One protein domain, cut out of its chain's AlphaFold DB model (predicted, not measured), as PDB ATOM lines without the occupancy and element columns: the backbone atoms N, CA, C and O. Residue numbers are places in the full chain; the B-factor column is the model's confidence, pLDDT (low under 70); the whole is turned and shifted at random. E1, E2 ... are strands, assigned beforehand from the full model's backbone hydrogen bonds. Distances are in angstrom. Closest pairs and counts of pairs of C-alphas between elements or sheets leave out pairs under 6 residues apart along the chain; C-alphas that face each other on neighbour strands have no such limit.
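Overview. This is residues 20 to 119 of the 146 residues of an uncharacterized protein of Methylophaga nitratireducenticrescens (UniProt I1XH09). Rich in loops, with little regular structure, the domain sets two antiparallel sheets partly face to face: E1 E2 E7 E4 and the smaller E3 E6 E5, nearing each other at E4 and E5. The printed 100 residues hold no named helix and seven strands, E1 to E7, with 38 residues: all strand. The whole is compact, radius of gyration of the C-alphas 13.3 A, spanning 44 by 25 by 24 A.

Arrangement. E1, residues 29 to 33, and E2, residues 37 to 42, form a hairpin; N 32 and O 39 are 2.9 A apart. E7, residues 108 to 115, is antiparallel to E2, N 40 to O 109 2.8 A, and to E4, residues 68 to 73, N 72 to O 112 2.9 A. E6, residues 93 to 97, is antiparallel to E3, residues 55 to 59, N 58 to O 94 2.9 A, and forms a hairpin with E5, residues 87 to 89, N 95 to O 88 2.8 A. The closest C-alphas of E4 and E5, Phe 68 and Val 89, are 6.9 A apart; E1 and E3 are apart.

Along the chain. E1 begins at C-alpha 29 (-14.391, 8.995, 53.961). E2 is 16.2 A long. E7, 22.1 A long, ends at C-alpha 115 (-20.360, 5.887, 77.206).

Size, cuts and confidence. The printed part has no cut. Links E2 to E3 and E4 to E5 are long. Residues 117 to 119 have pLDDT under 70.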
ATOM      1  N   GLU A  20     -16.886  -0.029  59.862       95.81
ATOM      2  CA  GLU A  20     -18.338  -0.236  59.853       95.81
ATOM      3  C   GLU A  20     -19.030   0.517  58.712       95.81
ATOM      4  O   GLU A  20     -19.944  -0.014  58.077       95.81
ATOM      5  N   VAL A  21     -18.601   1.748  58.417       94.81
ATOM      6  CA  VAL A  21     -19.265   2.612  57.432       94.81
ATOM      7  C   VAL A  21     -18.283   3.035  56.346       94.81
ATOM      8  O   VAL A  21     -17.391   3.850  56.553       94.81
ATOM      9  N   ASN A  22     -18.478   2.522  55.130       92.62
ATOM     10  CA  ASN A  22     -17.594   2.801  53.986       92.62
ATOM     11  C   ASN A  22     -17.859   4.154  53.300       92.62
ATOM     12  O   ASN A  22     -17.109   4.564  52.418       92.62
ATOM     13  N   ASN A  23     -18.959   4.820  53.651       91.38
ATOM     14  CA  ASN A  23     -19.389   6.057  53.018       91.38
ATOM     15  C   ASN A  23     -20.046   6.980  54.051       91.38
ATOM     16  O   ASN A  23     -21.266   7.123  54.063       91.38
ATOM     17  N   VAL A  24     -19.233   7.595  54.912       91.50
ATOM     18  CA  VAL A  24     -19.710   8.591  55.893       91.50
ATOM     19  C   VAL A  24     -19.726  10.017  55.314       91.50
ATOM     20  O   VAL A  24     -20.225  10.954  55.933       91.50
ATOM     21  N   ALA A  25     -19.172  10.194  54.109       90.12
ATOM     22  CA  ALA A  25     -18.969  11.492  53.469       90.12
ATOM     23  C   ALA A  25     -18.995  11.398  51.929       90.12
ATOM     24  O   ALA A  25     -18.008  11.706  51.279       90.12
ATOM     25  N   ASP A  26     -20.081  10.934  51.312       86.25
ATOM     26  CA  ASP A  26     -20.246  10.857  49.842       86.25
ATOM     27  C   ASP A  26     -19.110  10.112  49.082       86.25
ATOM     28  O   ASP A  26     -18.672  10.512  48.004       86.25
ATOM     29  N   ASN A  27     -18.651   8.985  49.634       88.94
ATOM     30  CA  ASN A  27     -17.526   8.130  49.223       88.94
ATOM     31  C   ASN A  27     -16.147   8.774  49.413       88.94
ATOM     32  O   ASN A  27     -15.163   8.314  48.837       88.94
ATOM     33  N   MET A  28     -16.077   9.836  50.214       92.81
ATOM     34  CA  MET A  28     -14.846  10.575  50.492       92.81
ATOM     35  C   MET A  28     -14.205  10.197  51.822       92.81
ATOM     36  O   MET A  28     -13.068  10.601  52.052       92.81
ATOM     37  N   ALA A  29     -14.913   9.466  52.687       95.31
ATOM     38  CA  ALA A  29     -14.391   8.995  53.961       95.31
ATOM     39  C   ALA A  29     -15.088   7.720  54.442       95.31
ATOM     40  O   ALA A  29     -16.262   7.475  54.125       95.31
ATOM     41  N   THR A  30     -14.363   6.959  55.255       96.88
ATOM     42  CA  THR A  30     -14.866   5.813  56.018       96.88
ATOM     43  C   THR A  30     -14.982   6.164  57.495       96.88
ATOM     44  O   THR A  30     -14.304   7.077  57.957       96.88
ATOM     45  N   LEU A  31     -15.810   5.432  58.236       97.31
ATOM     46  CA  LEU A  31     -15.910   5.496  59.689       97.31
ATOM     47  C   LEU A  31     -15.728   4.083  60.270       97.31
ATOM     48  O   LEU A  31     -16.470   3.166  59.916       97.31
ATOM     49  N   ASP A  32     -14.726   3.953  61.133       97.75
ATOM     50  CA  ASP A  32     -14.426   2.803  61.993       97.75
ATOM     51  C   ASP A  32     -14.857   3.161  63.426       97.75
ATOM     52  O   ASP A  32     -14.577   4.256  63.928       97.75
ATOM     53  N   ILE A  33     -15.633   2.277  64.039       95.56
ATOM     54  CA  ILE A  33     -16.305   2.457  65.318       95.56
ATOM     55  C   ILE A  33     -15.771   1.403  66.282       95.56
ATOM     56  O   ILE A  33     -15.743   0.213  65.998       95.56
ATOM     57  N   SER A  34     -15.433   1.840  67.490       93.12
ATOM     58  CA  SER A  34     -15.070   0.959  68.598       93.12
ATOM     59  C   SER A  34     -15.787   1.372  69.882       93.12
ATOM     60  O   SER A  34     -16.453   2.407  69.930       93.12
ATOM     61  N   ASP A  35     -15.591   0.602  70.955       89.06
ATOM     62  CA  ASP A  35     -16.159   0.887  72.279       89.06
ATOM     63  C   ASP A  35     -15.809   2.291  72.809       89.06
ATOM     64  O   ASP A  35     -16.540   2.848  73.629       89.06
ATOM     65  N   THR A  36     -14.674   2.857  72.382       92.25
ATOM     66  CA  THR A  36     -14.137   4.113  72.931       92.25
ATOM     67  C   THR A  36     -13.667   5.113  71.881       92.25
ATOM     68  O   THR A  36     -13.160   6.171  72.251       92.25
ATOM     69  N   ASN A  37     -13.781   4.814  70.586       96.56
ATOM     70  CA  ASN A  37     -13.296   5.707  69.535       96.56
ATOM     71  C   ASN A  37     -14.163   5.656  68.276       96.56
ATOM     72  O   ASN A  37     -14.624   4.586  67.883       96.56
ATOM     73  N   LEU A  38     -14.316   6.816  67.637       97.44
ATOM     74  CA  LEU A  38     -14.791   6.959  66.265       97.44
ATOM     75  C   LEU A  38     -13.626   7.457  65.411       97.44
ATOM     76  O   LEU A  38     -13.132   8.564  65.648       97.44
ATOM     77  N   LEU A  39     -13.205   6.676  64.422       98.31
ATOM     78  CA  LEU A  39     -12.132   7.031  63.502       98.31
ATOM     79  C   LEU A  39     -12.698   7.272  62.106       98.31
ATOM     80  O   LEU A  39     -13.215   6.365  61.462       98.31
ATOM     81  N   ILE A  40     -12.550   8.501  61.627       98.31
ATOM     82  CA  ILE A  40     -12.888   8.906  60.274       98.31
ATOM     83  C   ILE A  40     -11.600   9.079  59.479       98.31
ATOM     84  O   ILE A  40     -10.728   9.855  59.877       98.31
ATOM     85  N   ASP A  41     -11.517   8.392  58.345       98.31
ATOM     86  CA  ASP A  41     -10.367   8.418  57.438       98.31
ATOM     87  C   ASP A  41     -10.807   8.895  56.049       98.31
ATOM     88  O   ASP A  41     -11.713   8.313  55.443       98.31
ATOM     89  N   PHE A  42     -10.219   9.994  55.569       97.81
ATOM     90  CA  PHE A  42     -10.573  10.605  54.290       97.81
ATOM     91  C   PHE A  42      -9.747  10.025  53.145       97.81
ATOM     92  O   PHE A  42      -8.525  10.067  53.134       97.81
ATOM     93  N   SER A  43     -10.428   9.591  52.089       97.25
ATOM     94  CA  SER A  43      -9.826   8.963  50.907       97.25
ATOM     95  C   SER A  43      -9.734   9.894  49.692       97.25
ATOM     96  O   SER A  43      -9.413   9.463  48.582       97.25
ATOM     97  N   SER A  44     -10.024  11.185  49.865       96.31
ATOM     98  CA  SER A  44     -10.013  12.177  48.783       96.31
ATOM     99  C   SER A  44      -9.693  13.583  49.291       96.31
ATOM    100  O   SER A  44      -9.600  13.809  50.493       96.31
ATOM    101  N   SER A  45      -9.523  14.538  48.371       97.31
ATOM    102  CA  SER A  45      -9.197  15.932  48.701       97.31
ATOM    103  C   SER A  45     -10.277  16.889  48.226       97.31
ATOM    104  O   SER A  45     -10.632  16.889  47.047       97.31
ATOM    105  N   SER A  46     -10.794  17.712  49.137       95.94
ATOM    106  CA  SER A  46     -11.866  18.671  48.857       95.94
ATOM    107  C   SER A  46     -12.048  19.656  50.020       95.94
ATOM    108  O   SER A  46     -11.204  19.773  50.909       95.94
ATOM    109  N   TYR A  47     -13.163  20.383  49.998       94.75
ATOM    110  CA  TYR A  47     -13.615  21.237  51.085       94.75
ATOM    111  C   TYR A  47     -15.137  21.165  51.258       94.75
ATOM    112  O   TYR A  47     -15.909  21.020  50.296       94.75
ATOM    113  N   TRP A  48     -15.574  21.310  52.503       92.69
ATOM    114  CA  TRP A  48     -16.977  21.449  52.865       92.69
ATOM    115  C   TRP A  48     -17.396  22.909  52.728       92.69
ATOM    116  O   TRP A  48     -16.686  23.823  53.146       92.69
ATOM    117  N   ASN A  49     -18.561  23.158  52.130       89.88
ATOM    118  CA  ASN A  49     -19.073  24.526  52.055       89.88
ATOM    119  C   ASN A  49     -19.511  25.019  53.452       89.88
ATOM    120  O   ASN A  49     -19.541  24.260  54.420       89.88
ATOM    121  N   SER A  50     -19.850  26.298  53.580       84.19
ATOM    122  CA  SER A  50     -20.307  26.886  54.846       84.19
ATOM    123  C   SER A  50     -21.812  26.681  55.094       84.19
ATOM    124  O   SER A  50     -22.478  27.577  55.609       84.19
ATOM    125  N   SER A  51     -22.383  25.557  54.645       83.81
ATOM    126  CA  SER A  51     -23.752  25.170  55.009       83.81
ATOM    127  C   SER A  51     -23.812  24.821  56.494       83.81
ATOM    128  O   SER A  51     -22.825  24.343  57.043       83.81
ATOM    129  N   GLY A  52     -24.975  25.007  57.127       78.69
ATOM    130  CA  GLY A  52     -25.135  24.833  58.575       78.69
ATOM    131  C   GLY A  52     -24.809  23.426  59.093       78.69
ATOM    132  O   GLY A  52     -24.475  23.275  60.264       78.69
ATOM    133  N   PHE A  53     -24.857  22.407  58.232       87.94
ATOM    134  CA  PHE A  53     -24.373  21.064  58.539       87.94
ATOM    135  C   PHE A  53     -23.802  20.403  57.283       87.94
ATOM    136  O   PHE A  53     -24.463  20.395  56.244       87.94
ATOM    137  N   ASN A  54     -22.584  19.874  57.388       88.38
ATOM    138  CA  ASN A  54     -21.911  19.074  56.366       88.38
ATOM    139  C   ASN A  54     -21.198  17.916  57.048       88.38
ATOM    140  O   ASN A  54     -20.011  18.045  57.323       88.38
ATOM    141  N   GLY A  55     -21.917  16.854  57.405       91.06
ATOM    142  CA  GLY A  55     -21.367  15.808  58.259       91.06
ATOM    143  C   GLY A  55     -22.281  14.623  58.493       91.06
ATOM    144  O   GLY A  55     -23.162  14.348  57.682       91.06
ATOM    145  N   PHE A  56     -22.071  13.943  59.619       92.00
ATOM    146  CA  PHE A  56     -22.799  12.728  59.969       92.00
ATOM    147  C   PHE A  56     -23.361  12.782  61.389       92.00
ATOM    148  O   PHE A  56     -22.903  13.548  62.245       92.00
ATOM    149  N   LYS A  57     -24.364  11.939  61.618       92.50
ATOM    150  CA  LYS A  57     -24.950  11.674  62.926       92.50
ATOM    151  C   LYS A  57     -24.827  10.185  63.216       92.50
ATOM    152  O   LYS A  57     -25.273   9.379  62.407       92.50
ATOM    153  N   LEU A  58     -24.251   9.846  64.360       92.31
ATOM    154  CA  LEU A  58     -24.317   8.509  64.933       92.31
ATOM    155  C   LEU A  58     -25.462   8.478  65.945       92.31
ATOM    156  O   LEU A  58     -25.603   9.415  66.734       92.31
ATOM    157  N   THR A  59     -26.269   7.420  65.924       91.69
ATOM    158  CA  THR A  59     -27.396   7.251  66.845       91.69
ATOM    159  C   THR A  59     -27.426   5.836  67.402       91.69
ATOM    160  O   THR A  59     -27.317   4.878  66.641       91.69
ATOM    161  N   ASP A  60     -27.620   5.703  68.715       90.75
ATOM    162  CA  ASP A  60     -28.040   4.439  69.318       90.75
ATOM    163  C   ASP A  60     -29.560   4.286  69.180       90.75
ATOM    164  O   ASP A  60     -30.345   4.675  70.042       90.75
ATOM    165  N   THR A  61     -29.991   3.733  68.046       86.62
ATOM    166  CA  THR A  61     -31.413   3.591  67.699       86.62
ATOM    167  C   THR A  61     -32.182   2.708  68.688       86.62
ATOM    168  O   THR A  61     -33.388   2.886  68.875       86.62
ATOM    169  N   PHE A  62     -31.507   1.737  69.307       85.69
ATOM    170  CA  PHE A  62     -32.147   0.740  70.165       85.69
ATOM    171  C   PHE A  62     -31.962   1.016  71.663       85.69
ATOM    172  O   PHE A  62     -32.563   0.297  72.467       85.69
ATOM    173  N   GLY A  63     -31.170   2.027  72.037       86.12
ATOM    174  CA  GLY A  63     -30.861   2.357  73.433       86.12
ATOM    175  C   GLY A  63     -30.200   1.189  74.166       86.12
ATOM    176  O   GLY A  63     -30.555   0.879  75.306       86.12
ATOM    177  N   LEU A  64     -29.345   0.441  73.461       84.56
ATOM    178  CA  LEU A  64     -28.661  -0.740  74.000       84.56
ATOM    179  C   LEU A  64     -27.277  -0.405  74.550       84.56
ATOM    180  O   LEU A  64     -26.747  -1.151  75.379       84.56
ATOM    181  N   ILE A  65     -26.694   0.684  74.069       85.00
ATOM    182  CA  ILE A  65     -25.452   1.258  74.548       85.00
ATOM    183  C   ILE A  65     -25.825   2.281  75.616       85.00
ATOM    184  O   ILE A  65     -26.939   2.789  75.695       85.00
ATOM    185  N   ALA A  66     -24.898   2.518  76.527       87.12
ATOM    186  CA  ALA A  66     -25.112   3.533  77.527       87.12
ATOM    187  C   ALA A  66     -24.901   4.939  76.972       87.12
ATOM    188  O   ALA A  66     -24.035   5.132  76.118       87.12
ATOM    189  N   ASP A  67     -25.603   5.911  77.556       91.06
ATOM    190  CA  ASP A  67     -25.566   7.305  77.131       91.06
ATOM    191  C   ASP A  67     -24.136   7.824  76.930       91.06
ATOM    192  O   ASP A  67     -23.262   7.671  77.797       91.06
ATOM    193  N   PHE A  68     -23.908   8.524  75.823       90.06
ATOM    194  CA  PHE A  68     -22.680   9.268  75.594       90.06
ATOM    195  C   PHE A  68     -22.591  10.428  76.589       90.06
ATOM    196  O   PHE A  68     -23.420  11.337  76.606       90.06
ATOM    197  N   THR A  69     -21.558  10.414  77.433       89.94
ATOM    198  CA  THR A  69     -21.377  11.458  78.460       89.94
ATOM    199  C   THR A  69     -20.417  12.551  78.026       89.94
ATOM    200  O   THR A  69     -20.538  13.699  78.458       89.94
ATOM    201  N   SER A  70     -19.457  12.205  77.174       90.56
ATOM    202  CA  SER A  70     -18.490  13.139  76.626       90.56
ATOM    203  C   SER A  70     -17.875  12.610  75.336       90.56
ATOM    204  O   SER A  70     -17.811  11.404  75.088       90.56
ATOM    205  N   VAL A  71     -17.388  13.561  74.541       95.94
ATOM    206  CA  VAL A  71     -16.519  13.329  73.392       95.94
ATOM    207  C   VAL A  71     -15.318  14.257  73.529       95.94
ATOM    208  O   VAL A  71     -15.470  15.432  73.875       95.94
ATOM    209  N   SER A  72     -14.124  13.742  73.257       97.44
ATOM    210  CA  SER A  72     -12.903  14.539  73.135       97.44
ATOM    211  C   SER A  72     -12.205  14.264  71.812       97.44
ATOM    212  O   SER A  72     -12.282  13.166  71.271       97.44
ATOM    213  N   ILE A  73     -11.499  15.263  71.292       98.31
ATOM    214  CA  ILE A  73     -10.708  15.106  70.071       98.31
ATOM    215  C   ILE A  73      -9.423  14.364  70.427       98.31
ATOM    216  O   ILE A  73      -8.625  14.854  71.230       98.31
ATOM    217  N   ASN A  74      -9.223  13.198  69.819       98.38
ATOM    218  CA  ASN A  74      -8.005  12.424  69.989       98.38
ATOM    219  C   ASN A  74      -6.820  13.180  69.346       98.38
ATOM    220  O   ASN A  74      -6.977  13.702  68.236       98.38
ATOM    221  N   PRO A  75      -5.623  13.215  69.969       97.94
ATOM    222  CA  PRO A  75      -4.447  13.907  69.427       97.94
ATOM    223  C   PRO A  75      -3.958  13.427  68.054       97.94
ATOM    224  O   PRO A  75      -3.136  14.103  67.439       97.94
ATOM    225  N   SER A  76      -4.417  12.265  67.581       97.56
ATOM    226  CA  SER A  76      -4.155  11.788  66.218       97.56
ATOM    227  C   SER A  76      -4.926  12.569  65.146       97.56
ATOM    228  O   SER A  76      -4.506  12.576  63.992       97.56
ATOM    229  N   THR A  77      -6.003  13.272  65.512       98.62
ATOM    230  CA  THR A  77      -6.766  14.125  64.593       98.62
ATOM    231  C   THR A  77      -5.876  15.198  63.979       98.62
ATOM    232  O   THR A  77      -5.215  15.952  64.694       98.62
ATOM    233  N   ASN A  78      -5.898  15.312  62.651       98.38
ATOM    234  CA  ASN A  78      -5.054  16.258  61.916       98.38
ATOM    235  C   ASN A  78      -5.843  17.216  61.000       98.38
ATOM    236  O   ASN A  78      -5.235  18.031  60.299       98.38
ATOM    237  N   MET A  79      -7.179  17.168  61.022       98.19
ATOM    238  CA  MET A  79      -8.004  18.098  60.255       98.19
ATOM    239  C   MET A  79      -7.871  19.529  60.792       98.19
ATOM    240  O   MET A  79      -8.273  19.847  61.911       98.19
ATOM    241  N   SER A  80      -7.331  20.421  59.962       97.69
ATOM    242  CA  SER A  80      -7.156  21.827  60.325       97.69
ATOM    243  C   SER A  80      -8.502  22.516  60.561       97.69
ATOM    244  O   SER A  80      -9.393  22.444  59.719       97.69
ATOM    245  N   GLY A  81      -8.632  23.207  61.697       96.81
ATOM    246  CA  GLY A  81      -9.851  23.928  62.079       96.81
ATOM    247  C   GLY A  81     -10.944  23.055  62.697       96.81
ATOM    248  O   GLY A  81     -11.987  23.587  63.062       96.81
ATOM    249  N   PHE A  82     -10.718  21.746  62.841       97.94
ATOM    250  CA  PHE A  82     -11.645  20.878  63.552       97.94
ATOM    251  C   PHE A  82     -11.504  21.062  65.069       97.94
ATOM    252  O   PHE A  82     -10.417  20.892  65.627       97.94
ATOM    253  N   ASP A  83     -12.596  21.424  65.739       97.31
ATOM    254  CA  ASP A  83     -12.646  21.622  67.187       97.31
ATOM    255  C   ASP A  83     -13.991  21.158  67.781       97.31
ATOM    256  O   ASP A  83     -14.916  20.769  67.066       97.31
ATOM    257  N   LEU A  84     -14.107  21.179  69.113       96.56
ATOM    258  CA  LEU A  84     -15.296  20.690  69.820       96.56
ATOM    259  C   LEU A  84     -16.574  21.492  69.513       96.56
ATOM    260  O   LEU A  84     -17.661  20.984  69.765       96.56
ATOM    261  N   SER A  85     -16.487  22.713  68.967       96.31
ATOM    262  CA  SER A  85     -17.676  23.490  68.578       96.31
ATOM    263  C   SER A  85     -18.420  22.880  67.388       96.31
ATOM    264  O   SER A  85     -19.587  23.192  67.151       96.31
ATOM    265  N   LEU A  86     -17.753  21.985  66.660       95.75
ATOM    266  CA  LEU A  86     -18.306  21.234  65.544       95.75
ATOM    267  C   LEU A  86     -18.917  19.890  65.959       95.75
ATOM    268  O   LEU A  86     -19.384  19.139  65.100       95.75
ATOM    269  N   ILE A  87     -18.933  19.585  67.258       96.25
ATOM    270  CA  ILE A  87     -19.474  18.342  67.803       96.25
ATOM    271  C   ILE A  87     -20.658  18.667  68.711       96.25
ATOM    272  O   ILE A  87     -20.587  19.542  69.571       96.25
ATOM    273  N   THR A  88     -21.761  17.943  68.538       95.12
ATOM    274  CA  THR A  88     -22.889  17.962  69.479       95.12
ATOM    275  C   THR A  88     -23.089  16.564  70.042       95.12
ATOM    276  O   THR A  88     -23.209  15.608  69.281       95.12
ATOM    277  N   VAL A  89     -23.130  16.457  71.370       94.12
ATOM    278  CA  VAL A  89     -23.324  15.195  72.094       94.12
ATOM    279  C   VAL A  89     -24.642  15.264  72.854       94.12
ATOM    280  O   VAL A  89     -24.877  16.208  73.610       94.12
ATOM    281  N   LEU A  90     -25.485  14.265  72.636       92.81
ATOM    282  CA  LEU A  90     -26.701  13.973  73.389       92.81
ATOM    283  C   LEU A  90     -26.590  12.537  73.932       92.81
ATOM    284  O   LEU A  90     -25.635  11.840  73.603       92.81
ATOM    285  N   ALA A  91     -27.558  12.096  74.740       89.50
ATOM    286  CA  ALA A  91     -27.539  10.761  75.352       89.50
ATOM    287  C   ALA A  91     -27.303   9.643  74.319       89.50
ATOM    288  O   ALA A  91     -26.322   8.920  74.426       89.50
ATOM    289  N   ASP A  92     -28.117   9.593  73.264       91.25
ATOM    290  CA  ASP A  92     -28.052   8.535  72.246       91.25
ATOM    291  C   ASP A  92     -27.523   9.034  70.897       91.25
ATOM    292  O   ASP A  92     -27.633   8.334  69.894       91.25
ATOM    293  N   GLU A  93     -26.993  10.261  70.825       93.00
ATOM    294  CA  GLU A  93     -26.578  10.856  69.553       93.00
ATOM    295  C   GLU A  93     -25.238  11.585  69.638       93.00
ATOM    296  O   GLU A  93     -24.991  12.385  70.543       93.00
ATOM    297  N   ILE A  94     -24.415  11.396  68.607       95.19
ATOM    298  CA  ILE A  94     -23.225  12.207  68.348       95.19
ATOM    299  C   ILE A  94     -23.355  12.795  66.948       95.19
ATOM    300  O   ILE A  94     -23.463  12.070  65.959       95.19
ATOM    301  N   TRP A  95     -23.317  14.118  66.859       95.25
ATOM    302  CA  TRP A  95     -23.299  14.849  65.599       95.25
ATOM    303  C   TRP A  95     -21.909  15.419  65.369       95.25
ATOM    304  O   TRP A  95     -21.379  16.115  66.237       95.25
ATOM    305  N   VAL A  96     -21.352  15.179  64.184       95.81
ATOM    306  CA  VAL A  96     -20.058  15.724  63.765       95.81
ATOM    307  C   VAL A  96     -20.271  16.576  62.526       95.81
ATOM    308  O   VAL A  96     -20.738  16.083  61.499       95.81
ATOM    309  N   ASN A  97     -19.928  17.855  62.624       94.81
ATOM    310  CA  ASN A  97     -20.029  18.817  61.538       94.81
ATOM    311  C   ASN A  97     -18.637  19.166  61.003       94.81
ATOM    312  O   ASN A  97     -17.685  19.323  61.752       94.81
ATOM    313  N   TRP A  98     -18.517  19.333  59.697       93.19
ATOM    314  CA  TRP A  98     -17.239  19.585  59.035       93.19
ATOM    315  C   TRP A  98     -17.300  20.878  58.220       93.19
ATOM    316  O   TRP A  98     -16.431  21.144  57.391       93.19
ATOM    317  N   GLN A  99     -18.357  21.676  58.420       92.88
ATOM    318  CA  GLN A  99     -18.634  22.894  57.666       92.88
ATOM    319  C   GLN A  99     -17.406  23.805  57.554       92.88
ATOM    320  O   GLN A  99     -16.722  24.101  58.530       92.88
ATOM    321  N   GLY A 100     -17.133  24.268  56.334       93.56
ATOM    322  CA  GLY A 100     -16.019  25.174  56.056       93.56
ATOM    323  C   GLY A 100     -14.619  24.560  56.168       93.56
ATOM    324  O   GLY A 100     -13.652  25.266  55.881       93.56
ATOM    325  N   LEU A 101     -14.479  23.285  56.545       96.06
ATOM    326  CA  LEU A 101     -13.176  22.640  56.668       96.06
ATOM    327  C   LEU A 101     -12.715  22.041  55.338       96.06
ATOM    328  O   LEU A 101     -13.510  21.602  54.502       96.06
ATOM    329  N   SER A 102     -11.400  22.035  55.147       96.88
ATOM    330  CA  SER A 102     -10.740  21.364  54.024       96.88
ATOM    331  C   SER A 102     -10.117  20.057  54.491       96.88
ATOM    332  O   SER A 102      -9.728  19.930  55.649       96.88
ATOM    333  N   PHE A 103     -10.000  19.106  53.573       97.75
ATOM    334  CA  PHE A 103      -9.431  17.793  53.843       97.75
ATOM    335  C   PHE A 103      -8.697  17.252  52.618       97.75
ATOM    336  O   PHE A 103      -8.887  17.719  51.489       97.75
ATOM    337  N   ASN A 104      -7.837  16.276  52.856       98.25
ATOM    338  CA  ASN A 104      -7.080  15.543  51.854       98.25
ATOM    339  C   ASN A 104      -7.021  14.052  52.205       98.25
ATOM    340  O   ASN A 104      -7.552  13.629  53.227       98.25
ATOM    341  N   THR A 105      -6.338  13.276  51.368       98.19
ATOM    342  CA  THR A 105      -6.161  11.824  51.530       98.19
ATOM    343  C   THR A 105      -5.362  11.401  52.763       98.19
ATOM    344  O   THR A 105      -5.279  10.215  53.039       98.19
ATOM    345  N   ASP A 106      -4.728  12.346  53.461       98.19
ATOM    346  CA  ASP A 106      -3.985  12.087  54.699       98.19
ATOM    347  C   ASP A 106      -4.781  12.553  55.930       98.19
ATOM    348  O   ASP A 106      -4.278  12.516  57.055       98.19
ATOM    349  N   THR A 107      -5.991  13.082  55.724       98.62
ATOM    350  CA  THR A 107      -6.784  13.676  56.794       98.62
ATOM    351  C   THR A 107      -7.506  12.597  57.582       98.62
ATOM    352  O   THR A 107      -8.271  11.818  57.022       98.62
ATOM    353  N   ILE A 108      -7.327  12.624  58.898       98.44
ATOM    354  CA  ILE A 108      -8.057  11.795  59.849       98.44
ATOM    355  C   ILE A 108      -8.704  12.664  60.925       98.44
ATOM    356  O   ILE A 108      -8.145  13.675  61.373       98.44
ATOM    357  N   VAL A 109      -9.883  12.241  61.369       98.44
ATOM    358  CA  VAL A 109     -10.531  12.745  62.582       98.44
ATOM    359  C   VAL A 109     -10.832  11.560  63.472       98.44
ATOM    360  O   VAL A 109     -11.553  10.650  63.085       98.44
ATOM    361  N   SER A 110     -10.264  11.580  64.670       98.44
ATOM    362  CA  SER A 110     -10.439  10.544  65.674       98.44
ATOM    363  C   SER A 110     -11.030  11.166  66.934       98.44
ATOM    364  O   SER A 110     -10.521  12.158  67.465       98.44
ATOM    365  N   LEU A 111     -12.139  10.600  67.392       98.38
ATOM    366  CA  LEU A 111     -12.908  11.094  68.526       98.38
ATOM    367  C   LEU A 111     -12.916  10.034  69.613       98.38
ATOM    368  O   LEU A 111     -13.449   8.950  69.401       98.38
ATOM    369  N   ASP A 112     -12.371  10.359  70.779       97.88
ATOM    370  CA  ASP A 112     -12.496   9.503  71.952       97.88
ATOM    371  C   ASP A 112     -13.883   9.715  72.564       97.88
ATOM    372  O   ASP A 112     -14.272  10.849  72.873       97.88
ATOM    373  N   ILE A 113     -14.628   8.624  72.727       94.69
ATOM    374  CA  ILE A 113     -15.994   8.618  73.251       94.69
ATOM    375  C   ILE A 113     -16.039   7.867  74.581       94.69
ATOM    376  O   ILE A 113     -15.329   6.880  74.778       94.69
ATOM    377  N   ASN A 114     -16.864   8.351  75.510       87.69
ATOM    378  CA  ASN A 114     -17.015   7.734  76.825       87.69
ATOM    379  C   ASN A 114     -18.501   7.476  77.136       87.69
ATOM    380  O   ASN A 114     -19.189   8.372  77.653       87.69
ATOM    381  N   PRO A 115     -19.021   6.285  76.792       79.88
ATOM    382  CA  PRO A 115     -20.360   5.887  77.206       79.88
ATOM    383  C   PRO A 115     -20.396   5.693  78.731       79.88
ATOM    384  O   PRO A 115     -19.490   5.105  79.326       79.88
ATOM    385  N   SER A 116     -21.435   6.207  79.390       78.00
ATOM    386  CA  SER A 116     -21.612   6.071  80.842       78.00
ATOM    387  C   SER A 116     -21.668   4.595  81.227       78.00
ATOM    388  O   SER A 116     -22.518   3.873  80.737       78.00
ATOM    389  N   ALA A 117     -20.850   4.086  82.143       69.12
ATOM    390  CA  ALA A 117     -21.065   2.708  82.590       69.12
ATOM    391  C   ALA A 117     -22.430   2.593  83.305       69.12
ATOM    392  O   ALA A 117     -22.593   3.119  84.409       69.12
ATOM    393  N   VAL A 118     -23.411   1.893  82.714       65.25
ATOM    394  CA  VAL A 118     -24.682   1.614  83.402       65.25
ATOM    395  C   VAL A 118     -24.387   0.685  84.581       65.25
ATOM    396  O   VAL A 118     -23.844  -0.408  84.379       65.25
ATOM    397  N   PRO A 119     -24.739   1.068  85.823       68.44
ATOM    398  CA  PRO A 119     -24.573   0.183  86.963       68.44
ATOM    399  C   PRO A 119     -25.341  -1.120  86.735       68.44
ATOM    400  O   PRO A 119     -26.538  -1.103  86.441       68.44
TER     401      PRO A 119